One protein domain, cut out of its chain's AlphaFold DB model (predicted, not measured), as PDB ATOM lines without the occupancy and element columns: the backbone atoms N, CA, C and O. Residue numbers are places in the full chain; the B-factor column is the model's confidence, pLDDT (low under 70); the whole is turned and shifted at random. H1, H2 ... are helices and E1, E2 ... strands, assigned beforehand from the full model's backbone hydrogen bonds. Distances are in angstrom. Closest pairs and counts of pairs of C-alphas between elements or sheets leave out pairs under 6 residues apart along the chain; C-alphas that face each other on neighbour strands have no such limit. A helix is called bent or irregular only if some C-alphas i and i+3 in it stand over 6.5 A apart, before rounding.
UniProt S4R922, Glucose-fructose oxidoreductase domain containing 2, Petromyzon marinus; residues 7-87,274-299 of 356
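This is residues 7 to 87 and 274 to 299 of the 356 residues of the protein "Glucose-fructose oxidoreductase domain containing 2" of Petromyzon marinus (UniProt S4R922). A small, three-stranded parallel sheet, E1 E2 E3, makes the core, with H3 covering one face and H4 side by side with H3. H2 sits close to H3 near the E1 edge, H5 lies off the other side of the sheet without being on it, and residues 10 to 15, at the H1 end, stick out. The printed part has 107 residues, with five named helices and three named strands in the order H1 H2 E1 H3 E2 H4 E3 H5, and its class is mostly helix. The whole is compact, with a radius of gyration of the C-alphas of 14.0 A, and spans 38 by 32 by 26 A.

Find C-alpha 7 at (15.822, -10.943, -37.786); from there H1 runs through residues 7 to 11. H2 follows at residues 21 to 26, then E1 at 32 to 35, 9.8 A long. H3, residues 39 to 51, measures 19.5 A and is irregular: C-alphas 40 and 43 are 7.3 A apart. Look next for E2 at residues 55 to 58, 10.1 A long, and H4 at 64 to 76, 18.3 A long. E3 is residues 82 to 84. After the cut, H5 begins at C-alpha 274, (2.017, 2.519, -23.654), and runs 16.4 A to C-alpha 285, (9.685, 16.279, -28.252).

Start at the inner strand E2. Beside it E1 is parallel at 16 degrees, with N 35 and O 57 2.8 A apart; E3 is parallel at 17 degrees, with N 58 and O 83 2.9 A apart. H3 is on the sheet at a height of 8.2 A, over E2 and along the strands, at 10 degrees to E2 on the local plane; the closest C-alphas are those of Ala 46 and Val 56, 6.4 A. H3 and H4 touch at a shallow tilt of 14 degrees, the same way, closest at the C-alphas of Val 47 and Met 70, 5.6 A. With H3 and H4 on one face the sheet forms two layers, one of strands and one of helices. E1, H3, E2 and E2, H4, E3 are strand-helix-strand units, parallel neighbour strands joined through a helix, both with right-handed crossovers. H2 is close to but not clearly touching H3; the C-alphas of Leu 25 and Thr 49 are 6.5 A apart. H1 and H5 are not on the sheet and touch no helix. In H1, H2, H4 and H5 every O i to N i+4 pair is within hydrogen-bond range; in H3, 6 of 9 are.

The farthest C-alphas, those of Gln 11 and Tyr 76, are 38.1 A apart. Residues 88 to 273 are not printed; C-alphas 87 and 274 are 8.5 A apart across this cut. Of the links printed whole, none is long. Residues 286 to 299 hold no named element, and pLDDT is under 70 at residues 286 to 288 and 290.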
ATOM      1  N   ASP A   7      17.134 -10.674 -37.187       76.50
ATOM      2  CA  ASP A   7      15.822 -10.943 -37.786       76.50
ATOM      3  C   ASP A   7      14.677 -10.185 -37.090       76.50
ATOM      4  O   ASP A   7      13.805  -9.623 -37.750       76.50
ATOM      5  N   GLU A   8      14.684 -10.114 -35.751       75.94
ATOM      6  CA  GLU A   8      13.679  -9.355 -34.988       75.94
ATOM      7  C   GLU A   8      13.751  -7.853 -35.304       75.94
ATOM      8  O   GLU A   8      12.725  -7.181 -35.432       75.94
ATOM      9  N   ALA A   9      14.965  -7.314 -35.458       78.44
ATOM     10  CA  ALA A   9      15.161  -5.910 -35.804       78.44
ATOM     11  C   ALA A   9      14.683  -5.596 -37.230       78.44
ATOM     12  O   ALA A   9      14.087  -4.540 -37.446       78.44
ATOM     13  N   GLU A  10      14.894  -6.512 -38.179       79.56
ATOM     14  CA  GLU A  10      14.409  -6.385 -39.558       79.56
ATOM     15  C   GLU A  10      12.877  -6.404 -39.628       79.56
ATOM     16  O   GLU A  10      12.281  -5.530 -40.262       79.56
ATOM     17  N   GLN A  11      12.225  -7.326 -38.910       77.69
ATOM     18  CA  GLN A  11      10.758  -7.402 -38.831       77.69
ATOM     19  C   GLN A  11      10.139  -6.108 -38.288       77.69
ATOM     20  O   GLN A  11       9.136  -5.625 -38.812       77.69
ATOM     21  N   MET A  12      10.769  -5.514 -37.273       77.00
ATOM     22  CA  MET A  12      10.347  -4.245 -36.676       77.00
ATOM     23  C   MET A  12      10.840  -3.006 -37.448       77.00
ATOM     24  O   MET A  12      10.608  -1.883 -37.003       77.00
ATOM     25  N   ARG A  13      11.517  -3.184 -38.595       82.81
ATOM     26  CA  ARG A  13      12.076  -2.110 -39.441       82.81
ATOM     27  C   ARG A  13      12.978  -1.140 -38.670       82.81
ATOM     28  O   ARG A  13      12.928   0.074 -38.861       82.81
ATOM     29  N   ILE A  14      13.804  -1.680 -37.780       80.75
ATOM     30  CA  ILE A  14      14.700  -0.894 -36.936       80.75
ATOM     31  C   ILE A  14      16.000  -0.636 -37.710       80.75
ATOM     32  O   ILE A  14      16.719  -1.586 -38.010       80.75
ATOM     33  N   PRO A  15      16.354   0.631 -37.997       81.69
ATOM     34  CA  PRO A  15      17.458   0.961 -38.903       81.69
ATOM     35  C   PRO A  15      18.844   0.612 -38.344       81.69
ATOM     36  O   PRO A  15      19.786   0.428 -39.107       81.69
ATOM     37  N   PHE A  16      18.981   0.526 -37.017       85.56
ATOM     38  CA  PHE A  16      20.224   0.150 -36.349       85.56
ATOM     39  C   PHE A  16      19.981  -0.908 -35.267       85.56
ATOM     40  O   PHE A  16      19.219  -0.696 -34.309       85.56
ATOM     41  N   SER A  17      20.682  -2.033 -35.406       87.38
ATOM     42  CA  SER A  17      20.738  -3.126 -34.441       87.38
ATOM     43  C   SER A  17      22.177  -3.630 -34.295       87.38
ATOM     44  O   SER A  17      22.968  -3.592 -35.235       87.38
ATOM     45  N   SER A  18      22.523  -4.091 -33.097       85.81
ATOM     46  CA  SER A  18      23.791  -4.770 -32.817       85.81
ATOM     47  C   SER A  18      23.546  -5.888 -31.807       85.81
ATOM     48  O   SER A  18      22.572  -5.838 -31.055       85.81
ATOM     49  N   SER A  19      24.418  -6.895 -31.794       83.12
ATOM     50  CA  SER A  19      24.496  -7.908 -30.738       83.12
ATOM     51  C   SER A  19      25.418  -7.484 -29.588       83.12
ATOM     52  O   SER A  19      25.339  -8.070 -28.508       83.12
ATOM     53  N   SER A  20      26.250  -6.456 -29.782       85.12
ATOM     54  CA  SER A  20      27.121  -5.881 -28.755       85.12
ATOM     55  C   SER A  20      26.432  -4.707 -28.062       85.12
ATOM     56  O   SER A  20      25.911  -3.793 -28.703       85.12
ATOM     57  N   MET A  21      26.448  -4.724 -26.731       87.00
ATOM     58  CA  MET A  21      25.919  -3.632 -25.915       87.00
ATOM     59  C   MET A  21      26.692  -2.329 -26.156       87.00
ATOM     60  O   MET A  21      26.075  -1.272 -26.289       87.00
ATOM     61  N   ASP A  22      28.025  -2.401 -26.221       88.44
ATOM     62  CA  ASP A  22      28.875  -1.211 -26.316       88.44
ATOM     63  C   ASP A  22      28.638  -0.452 -27.629       88.44
ATOM     64  O   ASP A  22      28.654   0.776 -27.624       88.44
ATOM     65  N   ASP A  23      28.285  -1.140 -28.721       89.94
ATOM     66  CA  ASP A  23      27.929  -0.493 -29.991       89.94
ATOM     67  C   ASP A  23      26.707   0.420 -29.836       89.94
ATOM     68  O   ASP A  23      26.687   1.532 -30.357       89.94
ATOM     69  N   VAL A  24      25.682  -0.028 -29.098       88.69
ATOM     70  CA  VAL A  24      24.462   0.757 -28.838       88.69
ATOM     71  C   VAL A  24      24.765   1.908 -27.883       88.69
ATOM     72  O   VAL A  24      24.334   3.044 -28.104       88.69
ATOM     73  N   LEU A  25      25.525   1.623 -26.824       90.94
ATOM     74  CA  LEU A  25      25.892   2.608 -25.815       90.94
ATOM     75  C   LEU A  25      26.776   3.714 -26.397       90.94
ATOM     76  O   LEU A  25      26.528   4.879 -26.112       90.94
ATOM     77  N   LEU A  26      27.730   3.403 -27.269       91.88
ATOM     78  CA  LEU A  26      28.624   4.386 -27.885       91.88
ATOM     79  C   LEU A  26      28.040   5.031 -29.150       91.88
ATOM     80  O   LEU A  26      28.579   6.025 -29.639       91.88
ATOM     81  N   HIS A  27      26.907   4.538 -29.662       91.50
ATOM     82  CA  HIS A  27      26.275   5.108 -30.847       91.50
ATOM     83  C   HIS A  27      25.883   6.575 -30.627       91.50
ATOM     84  O   HIS A  27      25.075   6.898 -29.751       91.50
ATOM     85  N   HIS A  28      26.412   7.481 -31.451       89.44
ATOM     86  CA  HIS A  28      26.220   8.919 -31.272       89.44
ATOM     87  C   HIS A  28      24.736   9.331 -31.310       89.44
ATOM     88  O   HIS A  28      24.329  10.151 -30.493       89.44
ATOM     89  N   LEU A  29      23.907   8.741 -32.186       89.00
ATOM     90  CA  LEU A  29      22.458   9.033 -32.301       89.00
ATOM     91  C   LEU A  29      21.577   8.518 -31.142       89.00
ATOM     92  O   LEU A  29      20.376   8.752 -31.163       89.00
ATOM     93  N   VAL A  30      22.124   7.790 -30.165       89.81
ATOM     94  CA  VAL A  30      21.323   7.248 -29.053       89.81
ATOM     95  C   VAL A  30      21.358   8.206 -27.864       89.81
ATOM     96  O   VAL A  30      22.423   8.402 -27.277       89.81
ATOM     97  N   ASP A  31      20.191   8.733 -27.486       89.62
ATOM     98  CA  ASP A  31      20.028   9.692 -26.381       89.62
ATOM     99  C   ASP A  31      19.377   9.088 -25.120       89.62
ATOM    100  O   ASP A  31      19.614   9.581 -24.016       89.62
ATOM    101  N   LEU A  32      18.600   8.009 -25.276       92.62
ATOM    102  CA  LEU A  32      17.936   7.255 -24.206       92.62
ATOM    103  C   LEU A  32      18.180   5.754 -24.393       92.62
ATOM    104  O   LEU A  32      18.013   5.223 -25.492       92.62
ATOM    105  N   VAL A  33      18.530   5.066 -23.307       93.88
ATOM    106  CA  VAL A  33      18.669   3.606 -23.262       93.88
ATOM    107  C   VAL A  33      17.581   3.019 -22.368       93.88
ATOM    108  O   VAL A  33      17.523   3.299 -21.173       93.88
ATOM    109  N   CYS A  34      16.730   2.178 -22.952       94.25
ATOM    110  CA  CYS A  34      15.697   1.428 -22.241       94.25
ATOM    111  C   CYS A  34      16.174  -0.009 -21.988       94.25
ATOM    112  O   CYS A  34      16.432  -0.752 -22.936       94.25
ATOM    113  N   ILE A  35      16.281  -0.409 -20.723       93.31
ATOM    114  CA  ILE A  35      16.861  -1.684 -20.289       93.31
ATOM    115  C   ILE A  35      15.739  -2.619 -19.811       93.31
ATOM    116  O   ILE A  35      15.261  -2.497 -18.683       93.31
ATOM    117  N   PHE A  36      15.350  -3.571 -20.669       89.81
ATOM    118  CA  PHE A  36      14.317  -4.594 -20.423       89.81
ATOM    119  C   PHE A  36      14.882  -6.005 -20.633       89.81
ATOM    120  O   PHE A  36      14.494  -6.747 -21.534       89.81
ATOM    121  N   ILE A  37      15.886  -6.341 -19.832       87.62
ATOM    122  CA  ILE A  37      16.682  -7.569 -19.951       87.62
ATOM    123  C   ILE A  37      16.629  -8.321 -18.611       87.62
ATOM    124  O   ILE A  37      16.091  -7.769 -17.651       87.62
ATOM    125  N   PRO A  38      17.165  -9.554 -18.499       89.00
ATOM    126  CA  PRO A  38      17.172 -10.269 -17.226       89.00
ATOM    127  C   PRO A  38      17.715  -9.396 -16.077       89.00
ATOM    128  O   PRO A  38      18.794  -8.813 -16.239       89.00
ATOM    129  N   PRO A  39      17.012  -9.313 -14.929       89.81
ATOM    130  CA  PRO A  39      17.309  -8.360 -13.857       89.81
ATOM    131  C   PRO A  39      18.767  -8.347 -13.383       89.81
ATOM    132  O   PRO A  39      19.317  -7.288 -13.105       89.81
ATOM    133  N   ALA A  40      19.434  -9.504 -13.333       89.25
ATOM    134  CA  ALA A  40      20.823  -9.610 -12.872       89.25
ATOM    135  C   ALA A  40      21.831  -8.785 -13.700       89.25
ATOM    136  O   ALA A  40      22.925  -8.488 -13.226       89.25
ATOM    137  N   LEU A  41      21.478  -8.410 -14.932       90.62
ATOM    138  CA  LEU A  41      22.356  -7.676 -15.845       90.62
ATOM    139  C   LEU A  41      22.091  -6.164 -15.850       90.62
ATOM    140  O   LEU A  41      22.907  -5.403 -16.366       90.62
ATOM    141  N   THR A  42      20.967  -5.707 -15.298       93.56
ATOM    142  CA  THR A  42      20.470  -4.341 -15.517       93.56
ATOM    143  C   THR A  42      21.377  -3.273 -14.908       93.56
ATOM    144  O   THR A  42      21.705  -2.298 -15.587       93.56
ATOM    145  N   ARG A  43      21.866  -3.494 -13.679       95.44
ATOM    146  CA  ARG A  43      22.761  -2.583 -12.946       95.44
ATOM    147  C   ARG A  43      23.960  -2.150 -13.778       95.44
ATOM    148  O   ARG A  43      24.212  -0.959 -13.932       95.44
ATOM    149  N   GLN A  44      24.705  -3.117 -14.318       94.12
ATOM    150  CA  GLN A  44      25.944  -2.835 -15.043       94.12
ATOM    151  C   GLN A  44      25.678  -1.952 -16.268       94.12
ATOM    152  O   GLN A  44      26.445  -1.029 -16.537       94.12
ATOM    153  N   ILE A  45      24.588  -2.214 -16.992       94.81
ATOM    154  CA  ILE A  45      24.219  -1.437 -18.177       94.81
ATOM    155  C   ILE A  45      23.740  -0.042 -17.779       94.81
ATOM    156  O   ILE A  45      24.136   0.937 -18.408       94.81
ATOM    157  N   ALA A  46      22.935   0.070 -16.720       96.38
ATOM    158  CA  ALA A  46      22.418   1.349 -16.245       96.38
ATOM    159  C   ALA A  46      23.544   2.286 -15.783       96.38
ATOM    160  O   ALA A  46      23.615   3.430 -16.231       96.38
ATOM    161  N   VAL A  47      24.473   1.779 -14.966       96.56
ATOM    162  CA  VAL A  47      25.637   2.543 -14.488       96.56
ATOM    163  C   VAL A  47      26.531   2.963 -15.657       96.56
ATOM    164  O   VAL A  47      26.905   4.132 -15.747       96.56
ATOM    165  N   LYS A  48      26.826   2.056 -16.602       95.81
ATOM    166  CA  LYS A  48      27.600   2.392 -17.812       95.81
ATOM    167  C   LYS A  48      26.915   3.460 -18.662       95.81
ATOM    168  O   LYS A  48      27.586   4.375 -19.122       95.81
ATOM    169  N   THR A  49      25.599   3.358 -18.852       95.75
ATOM    170  CA  THR A  49      24.800   4.309 -19.642       95.75
ATOM    171  C   THR A  49      24.891   5.724 -19.072       95.75
ATOM    172  O   THR A  49      25.145   6.676 -19.810       95.75
ATOM    173  N   LEU A  50      24.734   5.859 -17.755       96.19
ATOM    174  CA  LEU A  50      24.882   7.145 -17.075       96.19
ATOM    175  C   LEU A  50      26.326   7.651 -17.155       96.19
ATOM    176  O   LEU A  50      26.548   8.810 -17.491       96.19
ATOM    177  N   GLY A  51      27.306   6.764 -16.951       95.06
ATOM    178  CA  GLY A  51      28.736   7.080 -17.025       95.06
ATOM    179  C   GLY A  51      29.208   7.642 -18.370       95.06
ATOM    180  O   GLY A  51      30.186   8.379 -18.407       95.06
ATOM    181  N   ILE A  52      28.502   7.342 -19.464       93.94
ATOM    182  CA  ILE A  52      28.773   7.895 -20.804       93.94
ATOM    183  C   ILE A  52      27.852   9.068 -21.180       93.94
ATOM    184  O   ILE A  52      27.807   9.485 -22.341       93.94
ATOM    185  N   GLY A  53      27.097   9.605 -20.218       93.56
ATOM    186  CA  GLY A  53      26.292  10.809 -20.408       93.56
ATOM    187  C   GLY A  53      24.984  10.588 -21.173       93.56
ATOM    188  O   GLY A  53      24.605  11.449 -21.975       93.56
ATOM    189  N   LYS A  54      24.320   9.436 -20.990       94.19
ATOM    190  CA  LYS A  54      23.042   9.106 -21.645       94.19
ATOM    191  C   LYS A  54      21.910   8.892 -20.646       94.19
ATOM    192  O   LYS A  54      22.125   8.408 -19.540       94.19
ATOM    193  N   ASN A  55      20.693   9.223 -21.073       95.38
ATOM    194  CA  ASN A  55      19.480   8.982 -20.298       95.38
ATOM    195  C   ASN A  55      19.199   7.475 -20.195       95.38
ATOM    196  O   ASN A  55      19.473   6.726 -21.139       95.38
ATOM    197  N   VAL A  56      18.609   7.032 -19.083       96.00
ATOM    198  CA  VAL A  56      18.328   5.617 -18.821       96.00
ATOM    199  C   VAL A  56      16.934   5.389 -18.228       96.00
ATOM    200  O   VAL A  56      16.534   6.016 -17.248       96.00
ATOM    201  N   LEU A  57      16.215   4.427 -18.806       96.00
ATOM    202  CA  LEU A  57      15.027   3.803 -18.226       96.00
ATOM    203  C   LEU A  57      15.354   2.333 -17.949       96.00
ATOM    204  O   LEU A  57      15.710   1.605 -18.874       96.00
ATOM    205  N   CYS A  58      15.236   1.882 -16.706       95.31
ATOM    206  CA  CYS A  58      15.664   0.544 -16.296       95.31
ATOM    207  C   CYS A  58      14.547  -0.216 -15.581       95.31
ATOM    208  O   CYS A  58      13.975   0.306 -14.636       95.31
ATOM    209  N   GLU A  59      14.242  -1.448 -15.990       89.25
ATOM    210  CA  GLU A  59      13.077  -2.188 -15.477       89.25
ATOM    211  C   GLU A  59      13.135  -2.443 -13.957       89.25
ATOM    212  O   GLU A  59      12.325  -1.873 -13.225       89.25
ATOM    213  N   LYS A  60      14.113  -3.214 -13.460       86.69
ATOM    214  CA  LYS A  60      14.380  -3.371 -12.019       86.69
ATOM    215  C   LYS A  60      15.824  -3.764 -11.711       86.69
ATOM    216  O   LYS A  60      16.557  -4.203 -12.597       86.69
ATOM    217  N   ALA A  61      16.212  -3.626 -10.445       88.81
ATOM    218  CA  ALA A  61      17.437  -4.196  -9.886       88.81
ATOM    219  C   ALA A  61      17.109  -5.463  -9.076       88.81
ATOM    220  O   ALA A  61      16.015  -5.580  -8.523       88.81
ATOM    221  N   VAL A  62      18.046  -6.415  -9.009       88.38
ATOM    222  CA  VAL A  62      17.854  -7.670  -8.248       88.38
ATOM    223  C   VAL A  62      18.017  -7.462  -6.749       88.38
ATOM    224  O   VAL A  62      17.289  -8.072  -5.977       88.38
ATOM    225  N   THR A  63      18.964  -6.622  -6.341       94.31
ATOM    226  CA  THR A  63      19.312  -6.404  -4.932       94.31
ATOM    227  C   THR A  63      19.318  -4.920  -4.596       94.31
ATOM    228  O   THR A  63      19.457  -4.072  -5.487       94.31
ATOM    229  N   ALA A  64      19.196  -4.594  -3.309       94.75
ATOM    230  CA  ALA A  64      19.323  -3.224  -2.828       94.75
ATOM    231  C   ALA A  64      20.733  -2.676  -3.084       94.75
ATOM    232  O   ALA A  64      20.878  -1.524  -3.475       94.75
ATOM    233  N   GLU A  65      21.770  -3.506  -2.962       95.12
ATOM    234  CA  GLU A  65      23.148  -3.132  -3.308       95.12
ATOM    235  C   GLU A  65      23.275  -2.718  -4.783       95.12
ATOM    236  O   GLU A  65      23.783  -1.641  -5.097       95.12
ATOM    237  N   ALA A  66      22.731  -3.526  -5.700       94.94
ATOM    238  CA  ALA A  66      22.734  -3.201  -7.120       94.94
ATOM    239  C   ALA A  66      21.946  -1.913  -7.411       94.94
ATOM    240  O   ALA A  66      22.379  -1.080  -8.207       94.94
ATOM    241  N   ALA A  67      20.802  -1.725  -6.751       95.88
ATOM    242  CA  ALA A  67      20.023  -0.500  -6.875       95.88
ATOM    243  C   ALA A  67      20.769   0.726  -6.317       95.88
ATOM    244  O   ALA A  67      20.685   1.808  -6.895       95.88
ATOM    245  N   LEU A  68      21.542   0.566  -5.239       96.50
ATOM    246  CA  LEU A  68      22.341   1.636  -4.646       96.50
ATOM    247  C   LEU A  68      23.425   2.117  -5.614       96.50
ATOM    248  O   LEU A  68      23.568   3.322  -5.800       96.50
ATOM    249  N   GLU A  69      24.137   1.214  -6.290       96.62
ATOM    250  CA  GLU A  69      25.107   1.598  -7.329       96.62
ATOM    251  C   GLU A  69      24.456   2.422  -8.451       96.62
ATOM    252  O   GLU A  69      25.023   3.416  -8.912       96.62
ATOM    253  N   MET A  70      23.241   2.048  -8.865       97.00
ATOM    254  CA  MET A  70      22.471   2.810  -9.850       97.00
ATOM    255  C   MET A  70      22.114   4.207  -9.324       97.00
ATOM    256  O   MET A  70      22.295   5.189 -10.044       97.00
ATOM    257  N   VAL A  71      21.661   4.320  -8.069       97.31
ATOM    258  CA  VAL A  71      21.374   5.609  -7.411       97.31
ATOM    259  C   VAL A  71      22.616   6.496  -7.353       97.31
ATOM    260  O   VAL A  71      22.535   7.675  -7.691       97.31
ATOM    261  N   LEU A  72      23.771   5.951  -6.965       96.62
ATOM    262  CA  LEU A  72      25.024   6.710  -6.905       96.62
ATOM    263  C   LEU A  72      25.425   7.237  -8.288       96.62
ATOM    264  O   LEU A  72      25.782   8.409  -8.414       96.62
ATOM    265  N   ALA A  73      25.297   6.415  -9.333       96.31
ATOM    266  CA  ALA A  73      25.546   6.848 -10.706       96.31
ATOM    267  C   ALA A  73      24.575   7.956 -11.151       96.31
ATOM    268  O   ALA A  73      24.996   8.926 -11.778       96.31
ATOM    269  N   ALA A  74      23.290   7.848 -10.801       96.25
ATOM    270  CA  ALA A  74      22.286   8.861 -11.126       96.25
ATOM    271  C   ALA A  74      22.555  10.194 -10.413       96.25
ATOM    272  O   ALA A  74      22.485  11.253 -11.031       96.25
ATOM    273  N   ARG A  75      22.938  10.150  -9.132       95.75
ATOM    274  CA  ARG A  75      23.298  11.340  -8.346       95.75
ATOM    275  C   ARG A  75      24.536  12.053  -8.874       95.75
ATOM    276  O   ARG A  75      24.624  13.268  -8.749       95.75
ATOM    277  N   TYR A  76      25.473  11.315  -9.466       95.81
ATOM    278  CA  TYR A  76      26.643  11.905 -10.114       95.81
ATOM    279  C   TYR A  76      26.276  12.663 -11.406       95.81
ATOM    280  O   TYR A  76      26.954  13.621 -11.769       95.81
ATOM    281  N   TYR A  77      25.179  12.283 -12.074       93.25
ATOM    282  CA  TYR A  77      24.690  12.911 -13.307       93.25
ATOM    283  C   TYR A  77      23.221  13.372 -13.192       93.25
ATOM    284  O   TYR A  77      22.367  12.895 -13.944       93.25
ATOM    285  N   PRO A  78      22.897  14.324 -12.295       91.38
ATOM    286  CA  PRO A  78      21.516  14.686 -11.939       91.38
ATOM    287  C   PRO A  78      20.699  15.331 -13.076       91.38
ATOM    288  O   PRO A  78      19.475  15.456 -12.983       91.38
ATOM    289  N   GLN A  79      21.365  15.773 -14.144       90.62
ATOM    290  CA  GLN A  79      20.750  16.289 -15.366       90.62
ATOM    291  C   GLN A  79      20.210  15.183 -16.286       90.62
ATOM    292  O   GLN A  79      19.334  15.444 -17.111       90.62
ATOM    293  N   LEU A  80      20.726  13.956 -16.164       93.75
ATOM    294  CA  LEU A  80      20.270  12.822 -16.959       93.75
ATOM    295  C   LEU A  80      18.991  12.241 -16.356       93.75
ATOM    296  O   LEU A  80      18.820  12.163 -15.142       93.75
ATOM    297  N   LEU A  81      18.090  11.799 -17.223       94.75
ATOM    298  CA  LEU A  81      16.928  11.018 -16.834       94.75
ATOM    299  C   LEU A  81      17.401   9.644 -16.343       94.75
ATOM    300  O   LEU A  81      18.089   8.924 -17.067       94.75
ATOM    301  N   SER A  82      17.002   9.283 -15.125       95.75
ATOM    302  CA  SER A  82      17.295   7.996 -14.485       95.75
ATOM    303  C   SER A  82      16.034   7.443 -13.817       95.75
ATOM    304  O   SER A  82      15.754   7.719 -12.645       95.75
ATOM    305  N   LEU A  83      15.239   6.702 -14.589       96.06
ATOM    306  CA  LEU A  83      13.913   6.235 -14.178       96.06
ATOM    307  C   LEU A  83      13.829   4.712 -14.129       96.06
ATOM    308  O   LEU A  83      14.453   4.005 -14.922       96.06
ATOM    309  N   MET A  84      13.001   4.213 -13.221       95.25
ATOM    310  CA  MET A  84      12.608   2.813 -13.163       95.25
ATOM    311  C   MET A  84      11.443   2.549 -14.119       95.25
ATOM    312  O   MET A  84      10.557   3.385 -14.291       95.25
ATOM    313  N   GLY A  85      11.404   1.360 -14.715       89.69
ATOM    314  CA  GLY A  85      10.363   0.922 -15.645       89.69
ATOM    315  C   GLY A  85       9.030   0.563 -14.978       89.69
ATOM    316  O   GLY A  85       8.382  -0.385 -15.416       89.69
ATOM    317  N   THR A  86       8.609   1.267 -13.917       85.75
ATOM    318  CA  THR A  86       7.360   0.960 -13.200       85.75
ATOM    319  C   THR A  86       6.134   1.493 -13.944       85.75
ATOM    320  O   THR A  86       5.643   2.603 -13.750       85.75
ATOM    321  N   ALA A  87       5.598   0.648 -14.822       86.44
ATOM    322  CA  ALA A  87       4.485   0.993 -15.703       86.44
ATOM    323  C   ALA A  87       3.162   1.292 -14.965       86.44
ATOM    324  O   ALA A  87       2.309   1.996 -15.506       86.44
ATOM    325  N   VAL A 274       2.485   1.551 -22.647       93.00
ATOM    326  CA  VAL A 274       2.017   2.519 -23.654       93.00
ATOM    327  C   VAL A 274       1.988   3.935 -23.076       93.00
ATOM    328  O   VAL A 274       2.487   4.863 -23.714       93.00
ATOM    329  N   GLN A 275       1.461   4.116 -21.862       94.44
ATOM    330  CA  GLN A 275       1.444   5.429 -21.206       94.44
ATOM    331  C   GLN A 275       2.855   5.930 -20.872       94.44
ATOM    332  O   GLN A 275       3.162   7.101 -21.086       94.44
ATOM    333  N   THR A 276       3.745   5.036 -20.440       93.88
ATOM    334  CA  THR A 276       5.156   5.359 -20.182       93.88
ATOM    335  C   THR A 276       5.856   5.838 -21.458       93.88
ATOM    336  O   THR A 276       6.517   6.871 -21.449       93.88
ATOM    337  N   VAL A 277       5.671   5.137 -22.580       92.31
ATOM    338  CA  VAL A 277       6.250   5.516 -23.881       92.31
ATOM    339  C   VAL A 277       5.698   6.857 -24.367       92.31
ATOM    340  O   VAL A 277       6.467   7.686 -24.849       92.31
ATOM    341  N   ARG A 278       4.392   7.110 -24.205       92.56
ATOM    342  CA  ARG A 278       3.782   8.411 -24.538       92.56
ATOM    343  C   ARG A 278       4.376   9.548 -23.707       92.56
ATOM    344  O   ARG A 278       4.727  10.580 -24.271       92.56
ATOM    345  N   ALA A 279       4.532   9.345 -22.400       92.62
ATOM    346  CA  ALA A 279       5.132  10.333 -21.508       92.62
ATOM    347  C   ALA A 279       6.611  10.590 -21.830       92.62
ATOM    348  O   ALA A 279       7.038  11.742 -21.871       92.62
ATOM    349  N   LEU A 280       7.382   9.538 -22.130       92.31
ATOM    350  CA  LEU A 280       8.767   9.666 -22.590       92.31
ATOM    351  C   LEU A 280       8.838  10.472 -23.884       92.31
ATOM    352  O   LEU A 280       9.602  11.426 -23.966       92.31
ATOM    353  N   ARG A 281       8.011  10.140 -24.877       91.06
ATOM    354  CA  ARG A 281       7.958  10.872 -26.144       91.06
ATOM    355  C   ARG A 281       7.676  12.361 -25.917       91.06
ATOM    356  O   ARG A 281       8.463  13.190 -26.364       91.06
ATOM    357  N   ALA A 282       6.639  12.688 -25.146       91.06
ATOM    358  CA  ALA A 282       6.309  14.072 -24.805       91.06
ATOM    359  C   ALA A 282       7.459  14.791 -24.072       91.06
ATOM    360  O   ALA A 282       7.720  15.960 -24.327       91.06
ATOM    361  N   SER A 283       8.188  14.085 -23.203       90.38
ATOM    362  CA  SER A 283       9.336  14.629 -22.470       90.38
ATOM    363  C   SER A 283      10.526  15.004 -23.366       90.38
ATOM    364  O   SER A 283      11.323  15.851 -22.963       90.38
ATOM    365  N   PHE A 284      10.688  14.373 -24.534       88.06
ATOM    366  CA  PHE A 284      11.810  14.620 -25.455       88.06
ATOM    367  C   PHE A 284      11.425  15.452 -26.691       88.06
ATOM    368  O   PHE A 284      12.302  16.062 -27.294       88.06
ATOM    369  N   GLU A 285      10.144  15.519 -27.073       83.50
ATOM    370  CA  GLU A 285       9.685  16.279 -28.252       83.50
ATOM    371  C   GLU A 285       9.820  17.805 -28.107       83.50
ATOM    372  O   GLU A 285       9.878  18.517 -29.104       83.50
ATOM    373  N   VAL A 286       9.895  18.325 -26.881       65.44
ATOM    374  CA  VAL A 286       9.758  19.767 -26.601       65.44
ATOM    375  C   VAL A 286      11.058  20.569 -26.829       65.44
ATOM    376  O   VAL A 286      11.101  21.757 -26.521       65.44
ATOM    377  N   ARG A 287      12.157  19.988 -27.350       64.75
ATOM    378  CA  ARG A 287      13.484  20.641 -27.235       64.75
ATOM    379  C   ARG A 287      14.366  20.666 -28.482       64.75
ATOM    380  O   ARG A 287      14.464  19.706 -29.236       64.75
ATOM    381  N   ALA A 288      15.069  21.797 -28.621       61.66
ATOM    382  CA  ALA A 288      16.101  22.049 -29.628       61.66
ATOM    383  C   ALA A 288      17.467  21.435 -29.260       61.66
ATOM    384  O   ALA A 288      18.277  21.147 -30.140       61.66
ATOM    385  N   GLU A 289      17.734  21.231 -27.966       70.56
ATOM    386  CA  GLU A 289      18.987  20.653 -27.478       70.56
ATOM    387  C   GLU A 289      18.926  19.125 -27.420       70.56
ATOM    388  O   GLU A 289      18.031  18.522 -26.824       70.56
ATOM    389  N   ARG A 290      19.944  18.488 -27.998       65.62
ATOM    390  CA  ARG A 290      20.113  17.035 -27.988       65.62
ATOM    391  C   ARG A 290      20.280  16.533 -26.547       65.62
ATOM    392  O   ARG A 290      21.139  17.032 -25.830       65.62
ATOM    393  N   ARG A 291      19.509  15.507 -26.152       71.06
ATOM    394  CA  ARG A 291      19.470  14.860 -24.811       71.06
ATOM    395  C   ARG A 291      18.767  15.626 -23.688       71.06
ATOM    396  O   ARG A 291      18.622  15.057 -22.606       71.06
ATOM    397  N   ALA A 292      18.310  16.853 -23.922       78.75
ATOM    398  CA  ALA A 292      17.518  17.588 -22.944       78.75
ATOM    399  C   ALA A 292      16.102  16.991 -22.828       78.75
ATOM    400  O   ALA A 292      15.543  16.517 -23.816       78.75
ATOM    401  N   TRP A 293      15.513  17.024 -21.631       85.69
ATOM    402  CA  TRP A 293      14.192  16.443 -21.363       85.69
ATOM    403  C   TRP A 293      13.403  17.258 -20.329       85.69
ATOM    404  O   TRP A 293      13.983  18.024 -19.553       85.69
ATOM    405  N   GLU A 294      12.078  17.098 -20.315       85.44
ATOM    406  CA  GLU A 294      11.180  17.745 -19.355       85.44
ATOM    407  C   GLU A 294      10.639  16.808 -18.285       85.44
ATOM    408  O   GLU A 294      10.066  15.758 -18.559       85.44
ATOM    409  N   ARG A 295      10.716  17.255 -17.029       84.56
ATOM    410  CA  ARG A 295      10.196  16.490 -15.891       84.56
ATOM    411  C   ARG A 295       8.673  16.369 -15.880       84.56
ATOM    412  O   ARG A 295       8.175  15.380 -15.365       84.56
ATOM    413  N   GLY A 296       7.939  17.333 -16.441       88.56
ATOM    414  CA  GLY A 296       6.475  17.427 -16.330       88.56
ATOM    415  C   GLY A 296       5.722  16.148 -16.730       88.56
ATOM    416  O   GLY A 296       5.036  15.571 -15.884       88.56
ATOM    417  N   PRO A 297       5.875  15.643 -17.970       89.75
ATOM    418  CA  PRO A 297       5.200  14.416 -18.412       89.75
ATOM    419  C   PRO A 297       5.551  13.166 -17.592       89.75
ATOM    420  O   PRO A 297       4.767  12.224 -17.536       89.75
ATOM    421  N   LEU A 298       6.721  13.161 -16.945       91.06
ATOM    422  CA  LEU A 298       7.272  12.038 -16.186       91.06
ATOM    423  C   LEU A 298       7.288  12.292 -14.671       91.06
ATOM    424  O   LEU A 298       7.935  11.549 -13.940       91.06
ATOM    425  N   HIS A 299       6.582  13.314 -14.178       89.62
ATOM    426  CA  HIS A 299       6.655  13.750 -12.776       89.62
ATOM    427  C   HIS A 299       6.271  12.654 -11.770       89.62
ATOM    428  O   HIS A 299       6.648  12.704 -10.603       89.62
TER     429      HIS A 299